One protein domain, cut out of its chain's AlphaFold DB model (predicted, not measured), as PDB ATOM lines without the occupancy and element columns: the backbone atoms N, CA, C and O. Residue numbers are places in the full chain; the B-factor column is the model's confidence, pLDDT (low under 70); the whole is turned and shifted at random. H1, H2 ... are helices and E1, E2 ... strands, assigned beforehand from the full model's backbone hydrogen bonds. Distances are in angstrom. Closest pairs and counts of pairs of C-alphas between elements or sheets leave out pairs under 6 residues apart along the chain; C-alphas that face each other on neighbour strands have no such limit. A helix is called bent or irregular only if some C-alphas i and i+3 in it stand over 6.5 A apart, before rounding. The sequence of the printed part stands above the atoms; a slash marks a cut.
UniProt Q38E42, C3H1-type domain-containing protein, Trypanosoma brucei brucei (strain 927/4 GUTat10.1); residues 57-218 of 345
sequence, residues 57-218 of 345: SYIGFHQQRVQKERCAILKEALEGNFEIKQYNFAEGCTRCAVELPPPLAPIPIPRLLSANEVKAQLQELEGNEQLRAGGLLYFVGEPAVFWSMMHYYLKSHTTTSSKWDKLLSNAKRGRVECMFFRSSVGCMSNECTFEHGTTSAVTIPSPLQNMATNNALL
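Overview. This is residues 57 to 218 of the 345 residues of the protein "C3H1-type domain-containing protein" of Trypanosoma brucei brucei (strain 927/4 GUTat10.1) (UniProt Q38E42). A long helix, H1, runs along one side of a cluster of crossed helices, H2 to H5, with a small antiparallel sheet, E1 E2 E3, at one end and H4 over one of its faces. Towards the other end winds a long stretch with no named element, residues 173 to 208, before the short H6. The printed part has 162 residues with six named helices and three named strands, H1 E1 E2 E3 H2 H3 H4 H5 H6, mostly helix. It is compact, with a radius of gyration of the C-alphas of 15.9 A and spans of 46 by 33 by 30 A.

Arrangement. H1, residues 57 to 79, is the hub. E1, residues 83 to 88, E2, 94 to 99, and E3, 107 to 109, form a meander of two hairpins, each strand the antiparallel neighbour of the one before; N 85 and O 97 at 2.9 A, and N 98 and O 107 at 2.8 A, are within hydrogen-bond range. H2, residues 115 to 126, touches H4, residues 143 to 156, closest at C-alphas 118 and 149, 6.1 A. H4 is on the sheet at a height of 10.9 A, two layers with the helix on one face. H3, residues 129 to 140, touches H1 at a steep tilt of 61 degrees, with C-alphas 70 and 137 closest, 6.0 A. H5, residues 162 to 172, and H1 only just touch, with 3 pairs of C-alphas within 8 A, closest 78 and 172, 6.7 A. H6, residues 209 to 213, and H3 only just touch, also with 3 pairs, closest 130 and 211, 6.5 A. Every O i to N i+4 pair is within hydrogen-bond range in H1, H2, H5 and H6; H3 has 6 of 8, H4 9 of 10.

Along the chain. H1 begins at C-alpha 57 (-9.261, -4.426, 15.090) and measures 32.6 A, H4 19.7 A. H3 is irregular, C-alphas 133 and 136 being 9.5 A apart. H6 ends at C-alpha 213 (-15.702, 10.892, 28.365).

Size, cuts and confidence. The C-alphas farthest apart, of Glu 91 and Thr 198, are 50.3 A apart. The printed part has no cut; H5 to H6 is a long link. Residues 198 to 218 have pLDDT under 70.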
ATOM      1  N   SER A  57      -8.758  -3.259  14.362       71.86
ATOM      2  CA  SER A  57      -9.261  -4.426  15.090       71.86
ATOM      3  C   SER A  57      -9.356  -4.225  16.610       71.86
ATOM      4  O   SER A  57     -10.351  -4.621  17.208       71.86
ATOM      5  N   TYR A  58      -8.367  -3.592  17.256       73.22
ATOM      6  CA  TYR A  58      -8.388  -3.308  18.699       73.22
ATOM      7  C   TYR A  58      -9.496  -2.310  19.057       73.22
ATOM      8  O   TYR A  58     -10.276  -2.548  19.979       73.22
ATOM      9  N   ILE A  59      -9.614  -1.218  18.291       74.25
ATOM     10  CA  ILE A  59     -10.672  -0.219  18.505       74.25
ATOM     11  C   ILE A  59     -12.045  -0.837  18.226       74.25
ATOM     12  O   ILE A  59     -12.965  -0.663  19.024       74.25
ATOM     13  N   GLY A  60     -12.182  -1.596  17.136       75.89
ATOM     14  CA  GLY A  60     -13.418  -2.291  16.774       75.89
ATOM     15  C   GLY A  60     -13.866  -3.290  17.842       75.89
ATOM     16  O   GLY A  60     -15.028  -3.263  18.252       75.89
ATOM     17  N   PHE A  61     -12.944  -4.109  18.363       80.43
ATOM     18  CA  PHE A  61     -13.210  -5.015  19.487       80.43
ATOM     19  C   PHE A  61     -13.716  -4.245  20.707       80.43
ATOM     20  O   PHE A  61     -14.714  -4.614  21.333       80.43
ATOM     21  N   HIS A  62     -13.062  -3.128  21.010       80.02
ATOM     22  CA  HIS A  62     -13.447  -2.296  22.127       80.02
ATOM     23  C   HIS A  62     -14.854  -1.697  21.957       80.02
ATOM     24  O   HIS A  62     -15.689  -1.781  22.864       80.02
ATOM     25  N   GLN A  63     -15.137  -1.097  20.800       85.50
ATOM     26  CA  GLN A  63     -16.462  -0.567  20.474       85.50
ATOM     27  C   GLN A  63     -17.533  -1.652  20.626       85.50
ATOM     28  O   GLN A  63     -18.577  -1.412  21.235       85.50
ATOM     29  N   GLN A  64     -17.266  -2.861  20.125       86.89
ATOM     30  CA  GLN A  64     -18.202  -3.978  20.219       86.89
ATOM     31  C   GLN A  64     -18.457  -4.391  21.677       86.89
ATOM     32  O   GLN A  64     -19.611  -4.607  22.050       86.89
ATOM     33  N   ARG A  65     -17.413  -4.449  22.518       88.32
ATOM     34  CA  ARG A  65     -17.535  -4.780  23.947       88.32
ATOM     35  C   ARG A  65     -18.473  -3.818  24.678       88.32
ATOM     36  O   ARG A  65     -19.397  -4.263  25.348       88.32
ATOM     37  N   VAL A  66     -18.282  -2.514  24.482       86.27
ATOM     38  CA  VAL A  66     -19.086  -1.471  25.147       86.27
ATOM     39  C   VAL A  66     -20.536  -1.531  24.705       86.27
ATOM     40  O   VAL A  66     -21.438  -1.425  25.531       86.27
ATOM     41  N   GLN A  67     -20.781  -1.689  23.401       90.17
ATOM     42  CA  GLN A  67     -22.152  -1.777  22.910       90.17
ATOM     43  C   GLN A  67     -22.862  -3.008  23.471       90.17
ATOM     44  O   GLN A  67     -24.006  -2.892  23.897       90.17
ATOM     45  N   LYS A  68     -22.183  -4.163  23.530       91.51
ATOM     46  CA  LYS A  68     -22.731  -5.392  24.127       91.51
ATOM     47  C   LYS A  68     -23.071  -5.204  25.606       91.51
ATOM     48  O   LYS A  68     -24.172  -5.560  26.012       91.51
ATOM     49  N   GLU A  69     -22.176  -4.597  26.383       90.35
ATOM     50  CA  GLU A  69     -22.400  -4.312  27.807       90.35
ATOM     51  C   GLU A  69     -23.606  -3.387  28.022       90.35
ATOM     52  O   GLU A  69     -24.523  -3.712  28.775       90.35
ATOM     53  N   ARG A  70     -23.676  -2.268  27.295       92.17
ATOM     54  CA  ARG A  70     -24.812  -1.342  27.410       92.17
ATOM     55  C   ARG A  70     -26.112  -1.925  26.886       92.17
ATOM     56  O   ARG A  70     -27.173  -1.613  27.414       92.17
ATOM     57  N   CYS A  71     -26.043  -2.770  25.863       94.01
ATOM     58  CA  CYS A  71     -27.207  -3.484  25.365       94.01
ATOM     59  C   CYS A  71     -27.732  -4.486  26.399       94.01
ATOM     60  O   CYS A  71     -28.945  -4.633  26.515       94.01
ATOM     61  N   ALA A  72     -26.849  -5.141  27.161       93.71
ATOM     62  CA  ALA A  72     -27.255  -6.002  28.269       93.71
ATOM     63  C   ALA A  72     -27.971  -5.189  29.359       93.71
ATOM     64  O   ALA A  72     -29.087  -5.533  29.728       93.71
ATOM     65  N   ILE A  73     -27.405  -4.051  29.781       94.34
ATOM     66  CA  ILE A  73     -28.049  -3.146  30.754       94.34
ATOM     67  C   ILE A  73     -29.419  -2.668  30.250       94.34
ATOM     68  O   ILE A  73     -30.406  -2.702  30.983       94.34
ATOM     69  N   LEU A  74     -29.495  -2.240  28.986       95.74
ATOM     70  CA  LEU A  74     -30.742  -1.797  28.369       95.74
ATOM     71  C   LEU A  74     -31.799  -2.908  28.357       95.74
ATOM     72  O   LEU A  74     -32.974  -2.629  28.581       95.74
ATOM     73  N   LYS A  75     -31.391  -4.151  28.094       95.72
ATOM     74  CA  LYS A  75     -32.290  -5.304  28.097       95.72
ATOM     75  C   LYS A  75     -32.885  -5.533  29.489       95.72
ATOM     76  O   LYS A  75     -34.107  -5.575  29.598       95.72
ATOM     77  N   GLU A  76     -32.055  -5.570  30.534       96.14
ATOM     78  CA  GLU A  76     -32.539  -5.716  31.916       96.14
ATOM     79  C   GLU A  76     -33.483  -4.570  32.313       96.14
ATOM     80  O   GLU A  76     -34.537  -4.795  32.910       96.14
ATOM     81  N   ALA A  77     -33.169  -3.335  31.903       96.58
ATOM     82  CA  ALA A  77     -34.025  -2.177  32.144       96.58
ATOM     83  C   ALA A  77     -35.399  -2.290  31.452       96.58
ATOM     84  O   ALA A  77     -36.422  -1.958  32.050       96.58
ATOM     85  N   LEU A  78     -35.442  -2.771  30.204       96.35
ATOM     86  CA  LEU A  78     -36.681  -2.945  29.432       96.35
ATOM     87  C   LEU A  78     -37.544  -4.114  29.927       96.35
ATOM     88  O   LEU A  78     -38.766  -4.080  29.755       96.35
ATOM     89  N   GLU A  79     -36.917  -5.141  30.499       95.47
ATOM     90  CA  GLU A  79     -37.591  -6.289  31.118       95.47
ATOM     91  C   GLU A  79     -38.089  -5.975  32.537       95.47
ATOM     92  O   GLU A  79     -38.993  -6.647  33.027       95.47
ATOM     93  N   GLY A  80     -37.573  -4.911  33.162       95.79
ATOM     94  CA  GLY A  80     -37.896  -4.543  34.541       95.79
ATOM     95  C   GLY A  80     -37.123  -5.349  35.581       95.79
ATOM     96  O   GLY A  80     -37.508  -5.370  36.748       95.79
ATOM     97  N   ASN A  81     -36.022  -5.980  35.177       96.33
ATOM     98  CA  ASN A  81     -35.152  -6.764  36.046       96.33
ATOM     99  C   ASN A  81     -34.142  -5.847  36.748       96.33
ATOM    100  O   ASN A  81     -32.937  -5.928  36.517       96.33
ATOM    101  N   PHE A  82     -34.623  -4.924  37.575       95.53
ATOM    102  CA  PHE A  82     -33.763  -4.080  38.401       95.53
ATOM    103  C   PHE A  82     -34.497  -3.582  39.642       95.53
ATOM    104  O   PHE A  82     -35.722  -3.459  39.659       95.53
ATOM    105  N   GLU A  83     -33.736  -3.230  40.673       95.36
ATOM    106  CA  GLU A  83     -34.259  -2.617  41.893       95.36
ATOM    107  C   GLU A  83     -33.440  -1.372  42.239       95.36
ATOM    108  O   GLU A  83     -32.214  -1.396  42.208       95.36
ATOM    109  N   ILE A  84     -34.104  -0.264  42.575       94.84
ATOM    110  CA  ILE A  84     -33.427   0.968  42.997       94.84
ATOM    111  C   ILE A  84     -33.435   1.015  44.524       94.84
ATOM    112  O   ILE A  84     -34.477   1.269  45.128       94.84
ATOM    113  N   LYS A  85     -32.272   0.799  45.144       94.21
ATOM    114  CA  LYS A  85     -32.096   0.839  46.601       94.21
ATOM    115  C   LYS A  85     -31.510   2.170  47.029       94.21
ATOM    116  O   LYS A  85     -30.494   2.606  46.493       94.21
ATOM    117  N   GLN A  86     -32.138   2.810  48.007       92.55
ATOM    118  CA  GLN A  86     -31.590   3.998  48.651       92.55
ATOM    119  C   GLN A  86     -30.680   3.585  49.803       92.55
ATOM    120  O   GLN A  86     -31.006   2.671  50.560       92.55
ATOM    121  N   TYR A  87     -29.555   4.270  49.950       88.42
ATOM    122  CA  TYR A  87     -28.648   4.076  51.069       88.42
ATOM    123  C   TYR A  87     -28.158   5.422  51.594       88.42
ATOM    124  O   TYR A  87     -27.974   6.391  50.850       88.42
ATOM    125  N   ASN A  88     -27.960   5.472  52.907       85.39
ATOM    126  CA  ASN A  88     -27.409   6.645  53.562       85.39
ATOM    127  C   ASN A  88     -25.910   6.681  53.299       85.39
ATOM    128  O   ASN A  88     -25.184   5.743  53.630       85.39
ATOM    129  N   PHE A  89     -25.460   7.767  52.688       79.65
ATOM    130  CA  PHE A  89     -24.053   8.093  52.583       79.65
ATOM    131  C   PHE A  89     -23.679   9.032  53.739       79.65
ATOM    132  O   PHE A  89     -24.546   9.705  54.307       79.65
ATOM    133  N   ALA A  90     -22.398   9.061  54.118       77.46
ATOM    134  CA  ALA A  90     -21.915   9.987  55.141       77.46
ATOM    135  C   ALA A  90     -22.331  11.434  54.792       77.46
ATOM    136  O   ALA A  90     -22.423  11.773  53.614       77.46
ATOM    137  N   GLU A  91     -22.601  12.257  55.814       78.50
ATOM    138  CA  GLU A  91     -23.088  13.655  55.712       78.50
ATOM    139  C   GLU A  91     -24.601  13.839  55.451       78.50
ATOM    140  O   GLU A  91     -25.039  14.912  55.050       78.50
ATOM    141  N   GLY A  92     -25.439  12.826  55.709       75.72
ATOM    142  CA  GLY A  92     -26.903  12.959  55.573       75.72
ATOM    143  C   GLY A  92     -27.394  12.977  54.120       75.72
ATOM    144  O   GLY A  92     -28.575  13.208  53.860       75.72
ATOM    145  N   CYS A  93     -26.502  12.699  53.169       75.31
ATOM    146  CA  CYS A  93     -26.838  12.575  51.762       75.31
ATOM    147  C   CYS A  93     -27.398  11.175  51.471       75.31
ATOM    148  O   CYS A  93     -26.746  10.161  51.725       75.31
ATOM    149  N   THR A  94     -28.596  11.099  50.897       84.03
ATOM    150  CA  THR A  94     -29.159   9.842  50.388       84.03
ATOM    151  C   THR A  94     -28.658   9.596  48.971       84.03
ATOM    152  O   THR A  94     -28.902  10.418  48.086       84.03
ATOM    153  N   ARG A  95     -28.006   8.455  48.738       89.55
ATOM    154  CA  ARG A  95     -27.654   7.976  47.394       89.55
ATOM    155  C   ARG A  95     -28.528   6.796  47.013       89.55
ATOM    156  O   ARG A  95     -29.173   6.195  47.869       89.55
ATOM    157  N   CYS A  96     -28.571   6.473  45.725       92.52
ATOM    158  CA  CYS A  96     -29.237   5.260  45.270       92.52
ATOM    159  C   CYS A  96     -28.258   4.365  44.506       92.52
ATOM    160  O   CYS A  96     -27.304   4.842  43.897       92.52
ATOM    161  N   ALA A  97     -28.506   3.065  44.525       93.05
ATOM    162  CA  ALA A  97     -27.855   2.095  43.661       93.05
ATOM    163  C   ALA A  97     -28.929   1.343  42.879       93.05
ATOM    164  O   ALA A  97     -30.004   1.051  43.411       93.05
ATOM    165  N   VAL A  98     -28.644   1.061  41.615       94.83
ATOM    166  CA  VAL A  98     -29.470   0.192  40.783       94.83
ATOM    167  C   VAL A  98     -28.882  -1.203  40.839       94.83
ATOM    168  O   VAL A  98     -27.803  -1.445  40.301       94.83
ATOM    169  N   GLU A  99     -29.592  -2.099  41.504       95.31
ATOM    170  CA  GLU A  99     -29.272  -3.517  41.574       95.31
ATOM    171  C   GLU A  99     -29.735  -4.205  40.291       95.31
ATOM    172  O   GLU A  99     -30.891  -4.061  39.884       95.31
ATOM    173  N   LEU A 100     -28.828  -4.954  39.668       93.81
ATOM    174  CA  LEU A 100     -29.051  -5.697  38.430       93.81
ATOM    175  C   LEU A 100     -28.742  -7.184  38.644       93.81
ATOM    176  O   LEU A 100     -27.937  -7.522  39.517       93.81
ATOM    177  N   PRO A 101     -29.338  -8.089  37.850       94.10
ATOM    178  CA  PRO A 101     -28.975  -9.496  37.878       94.10
ATOM    179  C   PRO A 101     -27.482  -9.706  37.567       94.10
ATOM    180  O   PRO A 101     -26.942  -9.071  36.653       94.10
ATOM    181  N   PRO A 102     -26.801 -10.636  38.263       91.12
ATOM    182  CA  PRO A 102     -25.452 -11.045  37.893       91.12
ATOM    183  C   PRO A 102     -25.394 -11.492  36.419       91.12
ATOM    184  O   PRO A 102     -26.311 -12.176  35.958       91.12
ATOM    185  N   PRO A 103     -24.329 -11.157  35.666       90.43
ATOM    186  CA  PRO A 103     -23.034 -10.651  36.130       90.43
ATOM    187  C   PRO A 103     -22.909  -9.115  36.168       90.43
ATOM    188  O   PRO A 103     -21.795  -8.613  36.309       90.43
ATOM    189  N   LEU A 104     -24.000  -8.360  35.998       90.03
ATOM    190  CA  LEU A 104     -23.939  -6.896  36.002       90.03
ATOM    191  C   LEU A 104     -23.714  -6.374  37.427       90.03
ATOM    192  O   LEU A 104     -24.359  -6.815  38.374       90.03
ATOM    193  N   ALA A 105     -22.779  -5.435  37.573       89.18
ATOM    194  CA  ALA A 105     -22.510  -4.793  38.853       89.18
ATOM    195  C   ALA A 105     -23.588  -3.741  39.180       89.18
ATOM    196  O   ALA A 105     -24.137  -3.132  38.254       89.18
ATOM    197  N   PRO A 106     -23.854  -3.473  40.472       90.33
ATOM    198  CA  PRO A 106     -24.742  -2.389  40.865       90.33
ATOM    199  C   PRO A 106     -24.263  -1.041  40.318       90.33
ATOM    200  O   PRO A 106     -23.071  -0.725  40.363       90.33
ATOM    201  N   ILE A 107     -25.194  -0.229  39.815       91.53
ATOM    202  CA  ILE A 107     -24.884   1.076  39.217       91.53
ATOM    203  C   ILE A 107     -25.236   2.184  40.219       91.53
ATOM    204  O   ILE A 107     -26.420   2.388  40.499       91.53
ATOM    205  N   PRO A 108     -24.259   2.936  40.757       89.82
ATOM    206  CA  PRO A 108     -24.547   4.042  41.661       89.82
ATOM    207  C   PRO A 108     -25.181   5.216  40.903       89.82
ATOM    208  O   PRO A 108     -24.715   5.607  39.830       89.82
ATOM    209  N   ILE A 109     -26.216   5.822  41.487       90.28
ATOM    210  CA  ILE A 109     -26.821   7.071  41.011       90.28
ATOM    211  C   ILE A 109     -26.939   8.079  42.166       90.28
ATOM    212  O   ILE A 109     -27.256   7.692  43.294       90.28
ATOM    213  N   PRO A 110     -26.711   9.387  41.924       88.03
ATOM    214  CA  PRO A 110     -26.748  10.391  42.990       88.03
ATOM    215  C   PRO A 110     -28.094  10.438  43.715       88.03
ATOM    216  O   PRO A 110     -28.132  10.518  44.936       88.03
ATOM    217  N   ARG A 111     -29.193  10.371  42.956       91.95
ATOM    218  CA  ARG A 111     -30.573  10.324  43.449       91.95
ATOM    219  C   ARG A 111     -31.518   9.885  42.336       91.95
ATOM    220  O   ARG A 111     -31.167   9.965  41.158       91.95
ATOM    221  N   LEU A 112     -32.736   9.516  42.714       92.63
ATOM    222  CA  LEU A 112     -33.847   9.372  41.779       92.63
ATOM    223  C   LEU A 112     -34.420  10.759  41.444       92.63
ATOM    224  O   LEU A 112     -34.687  11.560  42.343       92.63
ATOM    225  N   LEU A 113     -34.586  11.058  40.157       93.56
ATOM    226  CA  LEU A 113     -35.249  12.278  39.700       93.56
ATOM    227  C   LEU A 113     -36.767  12.120  39.832       93.56
ATOM    228  O   LEU A 113     -37.298  11.035  39.617       93.56
ATOM    229  N   SER A 114     -37.473  13.201  40.147       93.93
ATOM    230  CA  SER A 114     -38.938  13.249  40.105       93.93
ATOM    231  C   SER A 114     -39.462  13.189  38.665       93.93
ATOM    232  O   SER A 114     -38.752  13.522  37.717       93.93
ATOM    233  N   ALA A 115     -40.737  12.835  38.476       92.60
ATOM    234  CA  ALA A 115     -41.347  12.752  37.142       92.60
ATOM    235  C   ALA A 115     -41.231  14.067  36.339       92.60
ATOM    236  O   ALA A 115     -40.982  14.044  35.133       92.60
ATOM    237  N   ASN A 116     -41.356  15.217  37.011       93.59
ATOM    238  CA  ASN A 116     -41.203  16.533  36.384       93.59
ATOM    239  C   ASN A 116     -39.751  16.807  35.967       93.59
ATOM    240  O   ASN A 116     -39.517  17.327  34.877       93.59
ATOM    241  N   GLU A 117     -38.779  16.425  36.800       94.67
ATOM    242  CA  GLU A 117     -37.353  16.550  36.477       94.67
ATOM    243  C   GLU A 117     -36.963  15.642  35.311       94.67
ATOM    244  O   GLU A 117     -36.265  16.089  34.406       94.67
ATOM    245  N   VAL A 118     -37.463  14.401  35.285       93.42
ATOM    246  CA  VAL A 118     -37.262  13.485  34.154       93.42
ATOM    247  C   VAL A 118     -37.794  14.109  32.871       93.42
ATOM    248  O   VAL A 118     -37.075  14.149  31.877       93.42
ATOM    249  N   LYS A 119     -39.015  14.656  32.883       92.21
ATOM    250  CA  LYS A 119     -39.593  15.312  31.703       92.21
ATOM    251  C   LYS A 119     -38.732  16.482  31.211       92.21
ATOM    252  O   LYS A 119     -38.481  16.575  30.011       92.21
ATOM    253  N   ALA A 120     -38.263  17.343  32.116       92.30
ATOM    254  CA  ALA A 120     -37.401  18.474  31.767       92.30
ATOM    255  C   ALA A 120     -36.051  18.013  31.184       92.30
ATOM    256  O   ALA A 120     -35.623  18.507  30.142       92.30
ATOM    257  N   GLN A 121     -35.421  17.012  31.804       91.65
ATOM    258  CA  GLN A 121     -34.155  16.440  31.338       91.65
ATOM    259  C   GLN A 121     -34.300  15.742  29.980       91.65
ATOM    260  O   GLN A 121     -33.455  15.912  29.107       91.65
ATOM    261  N   LEU A 122     -35.391  15.004  29.748       90.86
ATOM    262  CA  LEU A 122     -35.657  14.371  28.453       90.86
ATOM    263  C   LEU A 122     -35.839  15.400  27.330       90.86
ATOM    264  O   LEU A 122     -35.390  15.146  26.213       90.86
ATOM    265  N   GLN A 123     -36.458  16.552  27.611       89.95
ATOM    266  CA  GLN A 123     -36.585  17.652  26.645       89.95
ATOM    267  C   GLN A 123     -35.228  18.287  26.313       89.95
ATOM    268  O   GLN A 123     -34.934  18.521  25.142       89.95
ATOM    269  N   GLU A 124     -34.381  18.520  27.317       88.56
ATOM    270  CA  GLU A 124     -33.017  19.031  27.118       88.56
ATOM    271  C   GLU A 124     -32.171  18.056  26.283       88.56
ATOM    272  O   GLU A 124     -31.512  18.438  25.310       88.56
ATOM    273  N   LEU A 125     -32.260  16.765  26.605       86.48
ATOM    274  CA  LEU A 125     -31.550  15.700  25.909       86.48
ATOM    275  C   LEU A 125     -31.956  15.573  24.434       86.48
ATOM    276  O   LEU A 125     -31.110  15.252  23.604       86.48
ATOM    277  N   GLU A 126     -33.196  15.883  24.048       84.66
ATOM    278  CA  GLU A 126     -33.594  15.850  22.631       84.66
ATOM    279  C   GLU A 126     -32.747  16.781  21.737       84.66
ATOM    280  O   GLU A 126     -32.579  16.490  20.544       84.66
ATOM    281  N   GLY A 127     -32.179  17.848  22.313       81.25
ATOM    282  CA  GLY A 127     -31.242  18.764  21.660       81.25
ATOM    283  C   GLY A 127     -29.776  18.311  21.674       81.25
ATOM    284  O   GLY A 127     -28.985  18.824  20.883       81.25
ATOM    285  N   ASN A 128     -29.407  17.330  22.505       83.08
ATOM    286  CA  ASN A 128     -28.025  16.893  22.701       83.08
ATOM    287  C   ASN A 128     -27.479  16.144  21.466       83.08
ATOM    288  O   ASN A 128     -28.006  15.111  21.042       83.08
ATOM    289  N   GLU A 129     -26.393  16.658  20.885       80.55
ATOM    290  CA  GLU A 129     -25.775  16.092  19.679       80.55
ATOM    291  C   GLU A 129     -25.147  14.714  19.906       80.55
ATOM    292  O   GLU A 129     -25.203  13.857  19.025       80.55
ATOM    293  N   GLN A 130     -24.583  14.476  21.091       79.10
ATOM    294  CA  GLN A 130     -23.945  13.206  21.428       79.10
ATOM    295  C   GLN A 130     -24.979  12.100  21.573       79.10
ATOM    296  O   GLN A 130     -24.796  11.013  21.034       79.10
ATOM    297  N   LEU A 131     -26.101  12.405  22.225       83.17
ATOM    298  CA  LEU A 131     -27.237  11.497  22.287       83.17
ATOM    299  C   LEU A 131     -27.838  11.259  20.897       83.17
ATOM    300  O   LEU A 131     -28.211  10.137  20.571       83.17
ATOM    301  N   ARG A 132     -27.901  12.287  20.043       81.79
ATOM    302  CA  ARG A 132     -28.382  12.143  18.660       81.79
ATOM    303  C   ARG A 132     -27.494  11.218  17.823       81.79
ATOM    304  O   ARG A 132     -28.016  10.476  16.996       81.79
ATOM    305  N   ALA A 133     -26.176  11.276  18.008       79.39
ATOM    306  CA  ALA A 133     -25.237  10.403  17.306       79.39
ATOM    307  C   ALA A 133     -25.155   9.003  17.927       79.39
ATOM    308  O   ALA A 133     -25.069   8.019  17.201       79.39
ATOM    309  N   GLY A 134     -25.174   8.918  19.255       82.84
ATOM    310  CA  GLY A 134     -24.961   7.680  19.992       82.84
ATOM    311  C   GLY A 134     -26.229   6.903  20.364       82.84
ATOM    312  O   GLY A 134     -26.150   5.753  20.796       82.84
ATOM    313  N   GLY A 135     -27.398   7.512  20.196       88.14
ATOM    314  CA  GLY A 135     -28.696   6.885  20.400       88.14
ATOM    315  C   GLY A 135     -28.936   6.396  21.830       88.14
ATOM    316  O   GLY A 135     -28.354   6.873  22.804       88.14
ATOM    317  N   LEU A 136     -29.819   5.405  21.955       91.58
ATOM    318  CA  LEU A 136     -30.252   4.872  23.247       91.58
ATOM    319  C   LEU A 136     -29.095   4.262  24.055       91.58
ATOM    320  O   LEU A 136     -29.067   4.397  25.273       91.58
ATOM    321  N   LEU A 137     -28.103   3.657  23.394       91.33
ATOM    322  CA  LEU A 137     -26.922   3.122  24.076       91.33
ATOM    323  C   LEU A 137     -26.035   4.227  24.656       91.33
ATOM    324  O   LEU A 137     -25.422   4.008  25.698       91.33
ATOM    325  N   TYR A 138     -25.973   5.413  24.043       87.43
ATOM    326  CA  TYR A 138     -25.306   6.559  24.666       87.43
ATOM    327  C   TYR A 138     -26.017   6.961  25.957       87.43
ATOM    328  O   TYR A 138     -25.360   7.136  26.981       87.43
ATOM    329  N   PHE A 139     -27.350   7.003  25.918       90.30
ATOM    330  CA  PHE A 139     -28.174   7.382  27.061       90.30
ATOM    331  C   PHE A 139     -28.041   6.445  28.265       90.30
ATOM    332  O   PHE A 139     -28.097   6.906  29.398       90.30
ATOM    333  N   VAL A 140     -27.833   5.143  28.040       91.32
ATOM    334  CA  VAL A 140     -27.711   4.138  29.114       91.32
ATOM    335  C   VAL A 140     -26.641   4.490  30.151       91.32
ATOM    336  O   VAL A 140     -26.809   4.146  31.317       91.32
ATOM    337  N   GLY A 141     -25.554   5.167  29.774       82.80
ATOM    338  CA  GLY A 141     -24.561   5.591  30.765       82.80
ATOM    339  C   GLY A 141     -24.620   7.070  31.136       82.80
ATOM    340  O   GLY A 141     -23.642   7.585  31.671       82.80
ATOM    341  N   GLU A 142     -25.791   7.692  30.968       85.29
ATOM    342  CA  GLU A 142     -26.274   8.804  31.796       85.29
ATOM    343  C   GLU A 142     -27.204   8.236  32.891       85.29
ATOM    344  O   GLU A 142     -28.435   8.332  32.799       85.29
ATOM    345  N   PRO A 143     -26.653   7.573  33.928       86.86
ATOM    346  CA  PRO A 143     -27.409   6.613  34.726       86.86
ATOM    347  C   PRO A 143     -28.526   7.271  35.545       86.86
ATOM    348  O   PRO A 143     -29.599   6.692  35.685       86.86
ATOM    349  N   ALA A 144     -28.335   8.498  36.045       89.30
ATOM    350  CA  ALA A 144     -29.352   9.177  36.849       89.30
ATOM    351  C   ALA A 144     -30.648   9.425  36.058       89.30
ATOM    352  O   ALA A 144     -31.738   9.086  36.525       89.30
ATOM    353  N   VAL A 145     -30.537   9.985  34.848       92.39
ATOM    354  CA  VAL A 145     -31.702  10.298  34.007       92.39
ATOM    355  C   VAL A 145     -32.286   9.020  33.410       92.39
ATOM    356  O   VAL A 145     -33.502   8.832  33.460       92.39
ATOM    357  N   PHE A 146     -31.434   8.119  32.912       94.72
ATOM    358  CA  PHE A 146     -31.864   6.858  32.311       94.72
ATOM    359  C   PHE A 146     -32.678   6.003  33.289       94.72
ATOM    360  O   PHE A 146     -33.810   5.623  32.980       94.72
ATOM    361  N   TRP A 147     -32.157   5.751  34.494       95.65
ATOM    362  CA  TRP A 147     -32.838   4.909  35.480       95.65
ATOM    363  C   TRP A 147     -34.078   5.570  36.074       95.65
ATOM    364  O   TRP A 147     -35.081   4.891  36.294       95.65
ATOM    365  N   SER A 148     -34.062   6.894  36.259       94.47
ATOM    366  CA  SER A 148     -35.267   7.627  36.667       94.47
ATOM    367  C   SER A 148     -36.363   7.519  35.606       94.47
ATOM    368  O   SER A 148     -37.512   7.225  35.931       94.47
ATOM    369  N   MET A 149     -36.013   7.675  34.325       95.72
ATOM    370  CA  MET A 149     -36.949   7.466  33.221       95.72
ATOM    371  C   MET A 149     -37.480   6.028  33.205       95.72
ATOM    372  O   MET A 149     -38.693   5.853  33.127       95.72
ATOM    373  N   MET A 150     -36.619   5.011  33.300       96.86
ATOM    374  CA  MET A 150     -37.040   3.601  33.302       96.86
ATOM    375  C   MET A 150     -37.969   3.274  34.476       96.86
ATOM    376  O   MET A 150     -38.988   2.612  34.279       96.86
ATOM    377  N   HIS A 151     -37.695   3.816  35.666       94.63
ATOM    378  CA  HIS A 151     -38.546   3.653  36.846       94.63
ATOM    379  C   HIS A 151     -39.987   4.148  36.627       94.63
ATOM    380  O   HIS A 151     -40.937   3.488  37.050       94.63
ATOM    381  N   TYR A 152     -40.166   5.299  35.966       94.07
ATOM    382  CA  TYR A 152     -41.502   5.812  35.642       94.07
ATOM    383  C   TYR A 152     -42.112   5.117  34.428       94.07
ATOM    384  O   TYR A 152     -43.278   4.737  34.478       94.07
ATOM    385  N   TYR A 153     -41.325   4.898  33.373       95.70
ATOM    386  CA  TYR A 153     -41.772   4.270  32.132       95.70
ATOM    387  C   TYR A 153     -42.364   2.878  32.366       95.70
ATOM    388  O   TYR A 153     -43.382   2.545  31.768       95.70
ATOM    389  N   LEU A 154     -41.792   2.073  33.266       93.62
ATOM    390  CA  LEU A 154     -42.348   0.755  33.594       93.62
ATOM    391  C   LEU A 154     -43.686   0.821  34.345       93.62
ATOM    392  O   LEU A 154     -44.459  -0.128  34.272       93.62
ATOM    393  N   LYS A 155     -43.979   1.933  35.031       92.75
ATOM    394  CA  LYS A 155     -45.250   2.155  35.741       92.75
ATOM    395  C   LYS A 155     -46.337   2.731  34.832       92.75
ATOM    396  O   LYS A 155     -47.499   2.370  34.969       92.75
ATOM    397  N   SER A 156     -45.975   3.656  33.943       93.66
ATOM    398  CA  SER A 156     -46.916   4.397  33.087       93.66
ATOM    399  C   SER A 156     -47.017   3.862  31.658       93.66
ATOM    400  O   SER A 156     -47.927   4.251  30.931       93.66
ATOM    401  N   HIS A 157     -46.062   3.033  31.224       92.78
ATOM    402  CA  HIS A 157     -45.840   2.637  29.827       92.78
ATOM    403  C   HIS A 157     -45.637   3.812  28.851       92.78
ATOM    404  O   HIS A 157     -45.822   3.664  27.644       92.78
ATOM    405  N   THR A 158     -45.229   4.979  29.360       94.17
ATOM    406  CA  THR A 158     -44.879   6.155  28.552       94.17
ATOM    407  C   THR A 158     -43.894   7.064  29.288       94.17
ATOM    408  O   THR A 158     -43.976   7.275  30.498       94.17
ATOM    409  N   THR A 159     -42.964   7.642  28.540       92.06
ATOM    410  CA  THR A 159     -42.019   8.677  28.980       92.06
ATOM    411  C   THR A 159     -42.599  10.090  28.870       92.06
ATOM    412  O   THR A 159     -41.902  11.062  29.150       92.06
ATOM    413  N   THR A 160     -43.863  10.230  28.444       90.32
ATOM    414  CA  THR A 160     -44.523  11.490  28.038       90.32
ATOM    415  C   THR A 160     -43.966  12.137  26.765       90.32
ATOM    416  O   THR A 160     -44.431  13.205  26.366       90.32
ATOM    417  N   SER A 161     -43.020  11.481  26.085       90.04
ATOM    418  CA  SER A 161     -42.508  11.884  24.775       90.04
ATOM    419  C   SER A 161     -42.630  10.729  23.788       90.04
ATOM    420  O   SER A 161     -42.031   9.665  23.946       90.04
ATOM    421  N   SER A 162     -43.377  10.964  22.709       91.36
ATOM    422  CA  SER A 162     -43.595   9.971  21.652       91.36
ATOM    423  C   SER A 162     -42.294   9.530  20.971       91.36
ATOM    424  O   SER A 162     -42.192   8.397  20.496       91.36
ATOM    425  N   LYS A 163     -41.279  10.404  20.942       90.07
ATOM    426  CA  LYS A 163     -39.951  10.109  20.392       90.07
ATOM    427  C   LYS A 163     -39.225   9.065  21.239       90.07
ATOM    428  O   LYS A 163     -38.737   8.074  20.697       90.07
ATOM    429  N   TRP A 164     -39.191   9.272  22.551       91.93
ATOM    430  CA  TRP A 164     -38.577   8.357  23.510       91.93
ATOM    431  C   TRP A 164     -39.330   7.022  23.579       91.93
ATOM    432  O   TRP A 164     -38.706   5.964  23.483       91.93
ATOM    433  N   ASP A 165     -40.664   7.050  23.593       94.26
ATOM    434  CA  ASP A 165     -41.497   5.837  23.586       94.26
ATOM    435  C   ASP A 165     -41.264   4.984  22.328       94.26
ATOM    436  O   ASP A 165     -41.155   3.757  22.395       94.26
ATOM    437  N   LYS A 166     -41.111   5.628  21.163       92.98
ATOM    438  CA  LYS A 166     -40.776   4.939  19.909       92.98
ATOM    439  C   LYS A 166     -39.391   4.288  19.960       92.98
ATOM    440  O   LYS A 166     -39.247   3.161  19.481       92.98
ATOM    441  N   LEU A 167     -38.391   4.963  20.533       92.59
ATOM    442  CA  LEU A 167     -37.043   4.407  20.706       92.59
ATOM    443  C   LEU A 167     -37.060   3.170  21.612       92.59
ATOM    444  O   LEU A 167     -36.514   2.133  21.234       92.59
ATOM    445  N   LEU A 168     -37.748   3.241  22.755       95.30
ATOM    446  CA  LEU A 168     -37.874   2.116  23.688       95.30
ATOM    447  C   LEU A 168     -38.664   0.945  23.081       95.30
ATOM    448  O   LEU A 168     -38.282  -0.214  23.239       95.30
ATOM    449  N   SER A 169     -39.724   1.232  22.318       94.59
ATOM    450  CA  SER A 169     -40.503   0.219  21.591       94.59
ATOM    451  C   SER A 169     -39.676  -0.505  20.523       94.59
ATOM    452  O   SER A 169     -39.775  -1.725  20.380       94.59
ATOM    453  N   ASN A 170     -38.820   0.218  19.794       93.90
ATOM    454  CA  ASN A 170     -37.883  -0.387  18.847       93.90
ATOM    455  C   ASN A 170     -36.836  -1.250  19.558       93.90
ATOM    456  O   ASN A 170     -36.623  -2.393  19.149       93.90
ATOM    457  N   ALA A 171     -36.263  -0.753  20.655       94.87
ATOM    458  CA  ALA A 171     -35.283  -1.494  21.441       94.87
ATOM    459  C   ALA A 171     -35.855  -2.807  21.997       94.87
ATOM    460  O   ALA A 171     -35.213  -3.850  21.887       94.87
ATOM    461  N   LYS A 172     -37.110  -2.803  22.470       94.49
ATOM    462  CA  LYS A 172     -37.815  -4.019  22.920       94.49
ATOM    463  C   LYS A 172     -38.009  -5.059  21.804       94.49
ATOM    464  O   LYS A 172     -38.154  -6.243  22.088       94.49
ATOM    465  N   ARG A 173     -37.993  -4.640  20.535       94.79
ATOM    466  CA  ARG A 173     -38.051  -5.521  19.351       94.79
ATOM    467  C   ARG A 173     -36.662  -5.942  18.849       94.79
ATOM    468  O   ARG A 173     -36.567  -6.484  17.753       94.79
ATOM    469  N   GLY A 174     -35.599  -5.653  19.601       92.39
ATOM    470  CA  GLY A 174     -34.216  -5.946  19.218       92.39
ATOM    471  C   GLY A 174     -33.609  -4.955  18.221       92.39
ATOM    472  O   GLY A 174     -32.517  -5.199  17.718       92.39
ATOM    473  N   ARG A 175     -34.286  -3.836  17.934       93.07
ATOM    474  CA  ARG A 175     -33.807  -2.809  16.998       93.07
ATOM    475  C   ARG A 175     -33.122  -1.683  17.756       93.07
ATOM    476  O   ARG A 175     -33.773  -0.732  18.196       93.07
ATOM    477  N   VAL A 176     -31.817  -1.844  17.964       93.34
ATOM    478  CA  VAL A 176     -30.958  -0.886  18.671       93.34
ATOM    479  C   VAL A 176     -29.860  -0.408  17.722       93.34
ATOM    480  O   VAL A 176     -29.100  -1.216  17.190       93.34
ATOM    481  N   GLU A 177     -29.779   0.907  17.517       91.28
ATOM    482  CA  GLU A 177     -28.770   1.526  16.653       91.28
ATOM    483  C   GLU A 177     -27.361   1.447  17.257       91.28
ATOM    484  O   GLU A 177     -27.166   1.544  18.473       91.28
ATOM    485  N   CYS A 178     -26.365   1.317  16.382       91.16
ATOM    486  CA  CYS A 178     -24.960   1.358  16.753       91.16
ATOM    487  C   CYS A 178     -24.561   2.759  17.220       91.16
ATOM    488  O   CYS A 178     -24.582   3.718  16.444       91.16
ATOM    489  N   MET A 179     -24.094   2.859  18.464       89.50
ATOM    490  CA  MET A 179     -23.698   4.130  19.084       89.50
ATOM    491  C   MET A 179     -22.523   4.815  18.372       89.50
ATOM    492  O   MET A 179     -22.354   6.030  18.454       89.50
ATOM    493  N   PHE A 180     -21.678   4.046  17.686       86.17
ATOM    494  CA  PHE A 180     -20.487   4.572  17.023       86.17
ATOM    495  C   PHE A 180     -20.718   4.887  15.547       86.17
ATOM    496  O   PHE A 180     -19.968   5.676  14.979       86.17
ATOM    497  N   PHE A 181     -21.752   4.325  14.917       87.21
ATOM    498  CA  PHE A 181     -21.931   4.418  13.467       87.21
ATOM    499  C   PHE A 181     -22.062   5.863  12.970       87.21
ATOM    500  O   PHE A 181     -21.425   6.231  11.987       87.21
ATOM    501  N   ARG A 182     -22.829   6.700  13.678       82.70
ATOM    502  CA  ARG A 182     -23.036   8.115  13.314       82.70
ATOM    503  C   ARG A 182     -21.983   9.061  13.887       82.70
ATOM    504  O   ARG A 182     -22.063  10.264  13.638       82.70
ATOM    505  N   SER A 183     -21.053   8.539  14.688       75.51
ATOM    506  CA  SER A 183     -19.950   9.323  15.237       75.51
ATOM    507  C   SER A 183     -18.958   9.715  14.145       75.51
ATOM    508  O   SER A 183     -18.916   9.098  13.082       75.51
ATOM    509  N   SER A 184     -18.100  10.692  14.430       70.15
ATOM    510  CA  SER A 184     -17.047  11.124  13.503       70.15
ATOM    511  C   SER A 184     -16.039  10.023  13.152       70.15
ATOM    512  O   SER A 184     -15.427  10.085  12.091       70.15
ATOM    513  N   VAL A 185     -15.877   9.005  14.007       71.29
ATOM    514  CA  VAL A 185     -14.993   7.855  13.736       71.29
ATOM    515  C   VAL A 185     -15.695   6.686  13.048       71.29
ATOM    516  O   VAL A 185     -15.030   5.784  12.547       71.29
ATOM    517  N   GLY A 186     -17.029   6.682  13.044       80.23
ATOM    518  CA  GLY A 186     -17.831   5.562  12.573       80.23
ATOM    519  C   GLY A 186     -17.708   4.288  13.421       80.23
ATOM    520  O   GLY A 186     -16.978   4.193  14.415       80.23
ATOM    521  N   CYS A 187     -18.462   3.270  13.013       85.69
ATOM    522  CA  CYS A 187     -18.309   1.929  13.557       85.69
ATOM    523  C   CYS A 187     -17.110   1.246  12.890       85.69
ATOM    524  O   CYS A 187     -17.064   1.127  11.670       85.69
ATOM    525  N   MET A 188     -16.163   0.772  13.698       83.85
ATOM    526  CA  MET A 188     -14.957   0.075  13.241       83.85
ATOM    527  C   MET A 188     -15.073  -1.453  13.366       83.85
ATOM    528  O   MET A 188     -14.105  -2.170  13.129       83.85
ATOM    529  N   SER A 189     -16.241  -1.969  13.764       81.78
ATOM    530  CA  SER A 189     -16.505  -3.408  13.839       81.78
ATOM    531  C   SER A 189     -17.049  -3.912  12.501       81.78
ATOM    532  O   SER A 189     -18.089  -3.455  12.033       81.78
ATOM    533  N   ASN A 190     -16.353  -4.879  11.904       81.88
ATOM    534  CA  ASN A 190     -16.792  -5.613  10.712       81.88
ATOM    535  C   ASN A 190     -17.977  -6.562  10.990       81.88
ATOM    536  O   ASN A 190     -18.731  -6.880  10.079       81.88
ATOM    537  N   GLU A 191     -18.155  -6.975  12.244       86.34
ATOM    538  CA  GLU A 191     -19.217  -7.871  12.722       86.34
ATOM    539  C   GLU A 191     -20.107  -7.155  13.756       86.34
ATOM    540  O   GLU A 191     -20.408  -7.667  14.842       86.34
ATOM    541  N   CYS A 192     -20.483  -5.907  13.464       89.03
ATOM    542  CA  CYS A 192     -21.370  -5.148  14.338       89.03
ATOM    543  C   CYS A 192     -22.782  -5.751  14.309       89.03
ATOM    544  O   CYS A 192     -23.414  -5.823  13.261       89.03
ATOM    545  N   THR A 193     -23.295  -6.155  15.471       91.96
ATOM    546  CA  THR A 193     -24.638  -6.744  15.621       91.96
ATOM    547  C   THR A 193     -25.743  -5.701  15.815       91.96
ATOM    548  O   THR A 193     -26.887  -6.067  16.062       91.96
ATOM    549  N   PHE A 194     -25.401  -4.412  15.774       92.45
ATOM    550  CA  PHE A 194     -26.310  -3.287  16.005       92.45
ATOM    551  C   PHE A 194     -26.696  -2.623  14.684       92.45
ATOM    552  O   PHE A 194     -25.954  -2.693  13.705       92.45
ATOM    553  N   GLU A 195     -27.845  -1.948  14.649       91.82
ATOM    554  CA  GLU A 195     -28.347  -1.346  13.413       91.82
ATOM    555  C   GLU A 195     -27.473  -0.161  12.972       91.82
ATOM    556  O   GLU A 195     -27.215   0.780  13.726       91.82
ATOM    557  N   HIS A 196     -27.029  -0.194  11.718       90.27
ATOM    558  CA  HIS A 196     -26.383   0.927  11.042       90.27
ATOM    559  C   HIS A 196     -27.437   1.635  10.186       90.27
ATOM    560  O   HIS A 196     -27.725   1.216   9.065       90.27
ATOM    561  N   GLY A 197     -28.078   2.671  10.735       79.46
ATOM    562  CA  GLY A 197     -29.088   3.440  10.005       79.46
ATOM    563  C   GLY A 197     -28.493   4.175   8.797       79.46
ATOM    564  O   GLY A 197     -27.364   4.637   8.840       79.46
ATOM    565  N   THR A 198     -29.255   4.361   7.720       65.76
ATOM    566  CA  THR A 198     -28.799   5.034   6.482       65.76
ATOM    567  C   THR A 198     -28.688   6.560   6.586       65.76
ATOM    568  O   THR A 198     -28.359   7.230   5.609       65.76
ATOM    569  N   THR A 199     -28.974   7.143   7.751       61.28
ATOM    570  CA  THR A 199     -28.917   8.599   7.931       61.28
ATOM    571  C   THR A 199     -27.461   9.048   8.038       61.28
ATOM    572  O   THR A 199     -26.755   8.581   8.929       61.28
ATOM    573  N   SER A 200     -27.035   9.961   7.153       53.81
ATOM    574  CA  SER A 200     -25.660  10.475   7.074       53.81
ATOM    575  C   SER A 200     -25.055  10.793   8.443       53.81
ATOM    576  O   SER A 200     -25.718  11.361   9.320       53.81
ATOM    577  N   ALA A 201     -23.776  10.432   8.591       55.01
ATOM    578  CA  ALA A 201     -22.956  10.772   9.745       55.01
ATOM    579  C   ALA A 201     -23.107  12.262  10.076       55.01
ATOM    580  O   ALA A 201     -23.068  13.122   9.192       55.01
ATOM    581  N   VAL A 202     -23.317  12.566  11.354       55.51
ATOM    582  CA  VAL A 202     -23.327  13.950  11.820       55.51
ATOM    583  C   VAL A 202     -21.863  14.329  11.989       55.51
ATOM    584  O   VAL A 202     -21.155  13.692  12.767       55.51
ATOM    585  N   THR A 203     -21.385  15.331  11.251       54.77
ATOM    586  CA  THR A 203     -20.029  15.859  11.440       54.77
ATOM    587  C   THR A 203     -19.957  16.535  12.805       54.77
ATOM    588  O   THR A 203     -20.232  17.723  12.932       54.77
ATOM    589  N   ILE A 204     -19.622  15.770  13.844       53.03
ATOM    590  CA  ILE A 204     -19.329  16.310  15.169       53.03
ATOM    591  C   ILE A 204     -17.828  16.629  15.191       53.03
ATOM    592  O   ILE A 204     -17.018  15.705  15.071       53.03
ATOM    593  N   PRO A 205     -17.418  17.897  15.368       48.53
ATOM    594  CA  PRO A 205     -16.005  18.283  15.399       48.53
ATOM    595  C   PRO A 205     -15.262  17.830  16.670       48.53
ATOM    596  O   PRO A 205     -14.124  18.235  16.897       48.53
ATOM    597  N   SER A 206     -15.864  16.992  17.519       50.76
ATOM    598  CA  SER A 206     -15.219  16.512  18.737       50.76
ATOM    599  C   SER A 206     -14.472  15.193  18.512       50.76
ATOM    600  O   SER A 206     -15.057  14.266  17.941       50.76
ATOM    601  N   PRO A 207     -13.235  15.051  19.027       43.26
ATOM    602  CA  PRO A 207     -12.526  13.777  19.035       43.26
ATOM    603  C   PRO A 207     -13.365  12.699  19.732       43.26
ATOM    604  O   PRO A 207     -14.164  13.018  20.614       43.26
ATOM    605  N   LEU A 208     -13.115  11.427  19.393       42.84
ATOM    606  CA  LEU A 208     -13.625  10.210  20.059       42.84
ATOM    607  C   LEU A 208     -13.779  10.356  21.587       42.84
ATOM    608  O   LEU A 208     -14.701   9.817  22.197       42.84
ATOM    609  N   GLN A 209     -12.868  11.140  22.162       40.51
ATOM    610  CA  GLN A 209     -12.845  11.656  23.519       40.51
ATOM    611  C   GLN A 209     -14.243  12.022  24.034       40.51
ATOM    612  O   GLN A 209     -14.656  11.431  25.014       40.51
ATOM    613  N   ASN A 210     -15.047  12.836  23.348       42.15
ATOM    614  CA  ASN A 210     -16.309  13.310  23.933       42.15
ATOM    615  C   ASN A 210     -17.412  12.242  24.013       42.15
ATOM    616  O   ASN A 210     -18.202  12.255  24.957       42.15
ATOM    617  N   MET A 211     -17.481  11.297  23.068       43.30
ATOM    618  CA  MET A 211     -18.459  10.197  23.160       43.30
ATOM    619  C   MET A 211     -18.054   9.161  24.215       43.30
ATOM    620  O   MET A 211     -18.905   8.442  24.736       43.30
ATOM    621  N   ALA A 212     -16.764   9.130  24.559       42.10
ATOM    622  CA  ALA A 212     -16.197   8.264  25.579       42.10
ATOM    623  C   ALA A 212     -16.083   8.899  26.974       42.10
ATOM    624  O   ALA A 212     -16.035   8.171  27.959       42.10
ATOM    625  N   THR A 213     -16.068  10.227  27.101       41.01
ATOM    626  CA  THR A 213     -15.702  10.892  28.365       41.01
ATOM    627  C   THR A 213     -16.851  11.149  29.335       41.01
ATOM    628  O   THR A 213     -16.564  11.478  30.477       41.01
ATOM    629  N   ASN A 214     -18.116  10.960  28.942       48.28
ATOM    630  CA  ASN A 214     -19.274  11.114  29.847       48.28
ATOM    631  C   ASN A 214     -19.984   9.793  30.175       48.28
ATOM    632  O   ASN A 214     -21.150   9.760  30.522       48.28
ATOM    633  N   ASN A 215     -19.283   8.670  30.069       50.83
ATOM    634  CA  ASN A 215     -19.810   7.384  30.501       50.83
ATOM    635  C   ASN A 215     -18.700   6.652  31.246       50.83
ATOM    636  O   ASN A 215     -17.760   6.180  30.616       50.83
ATOM    637  N   ALA A 216     -18.818   6.543  32.565       45.22
ATOM    638  CA  ALA A 216     -17.890   5.856  33.470       45.22
ATOM    639  C   ALA A 216     -17.258   4.563  32.910       45.22
ATOM    640  O   ALA A 216     -16.065   4.312  33.067       45.22
ATOM    641  N   LEU A 217     -18.055   3.776  32.183       41.15
ATOM    642  CA  LEU A 217     -17.678   2.490  31.589       41.15
ATOM    643  C   LEU A 217     -16.690   2.604  30.406       41.15
ATOM    644  O   LEU A 217     -16.100   1.614  29.982       41.15
ATOM    645  N   LEU A 218     -16.488   3.807  29.862       41.31
ATOM    646  CA  LEU A 218     -15.580   4.116  28.752       41.31
ATOM    647  C   LEU A 218     -14.255   4.764  29.193       41.31
ATOM    648  O   LEU A 218     -13.384   4.991  28.356       41.31
TER     649      LEU A 218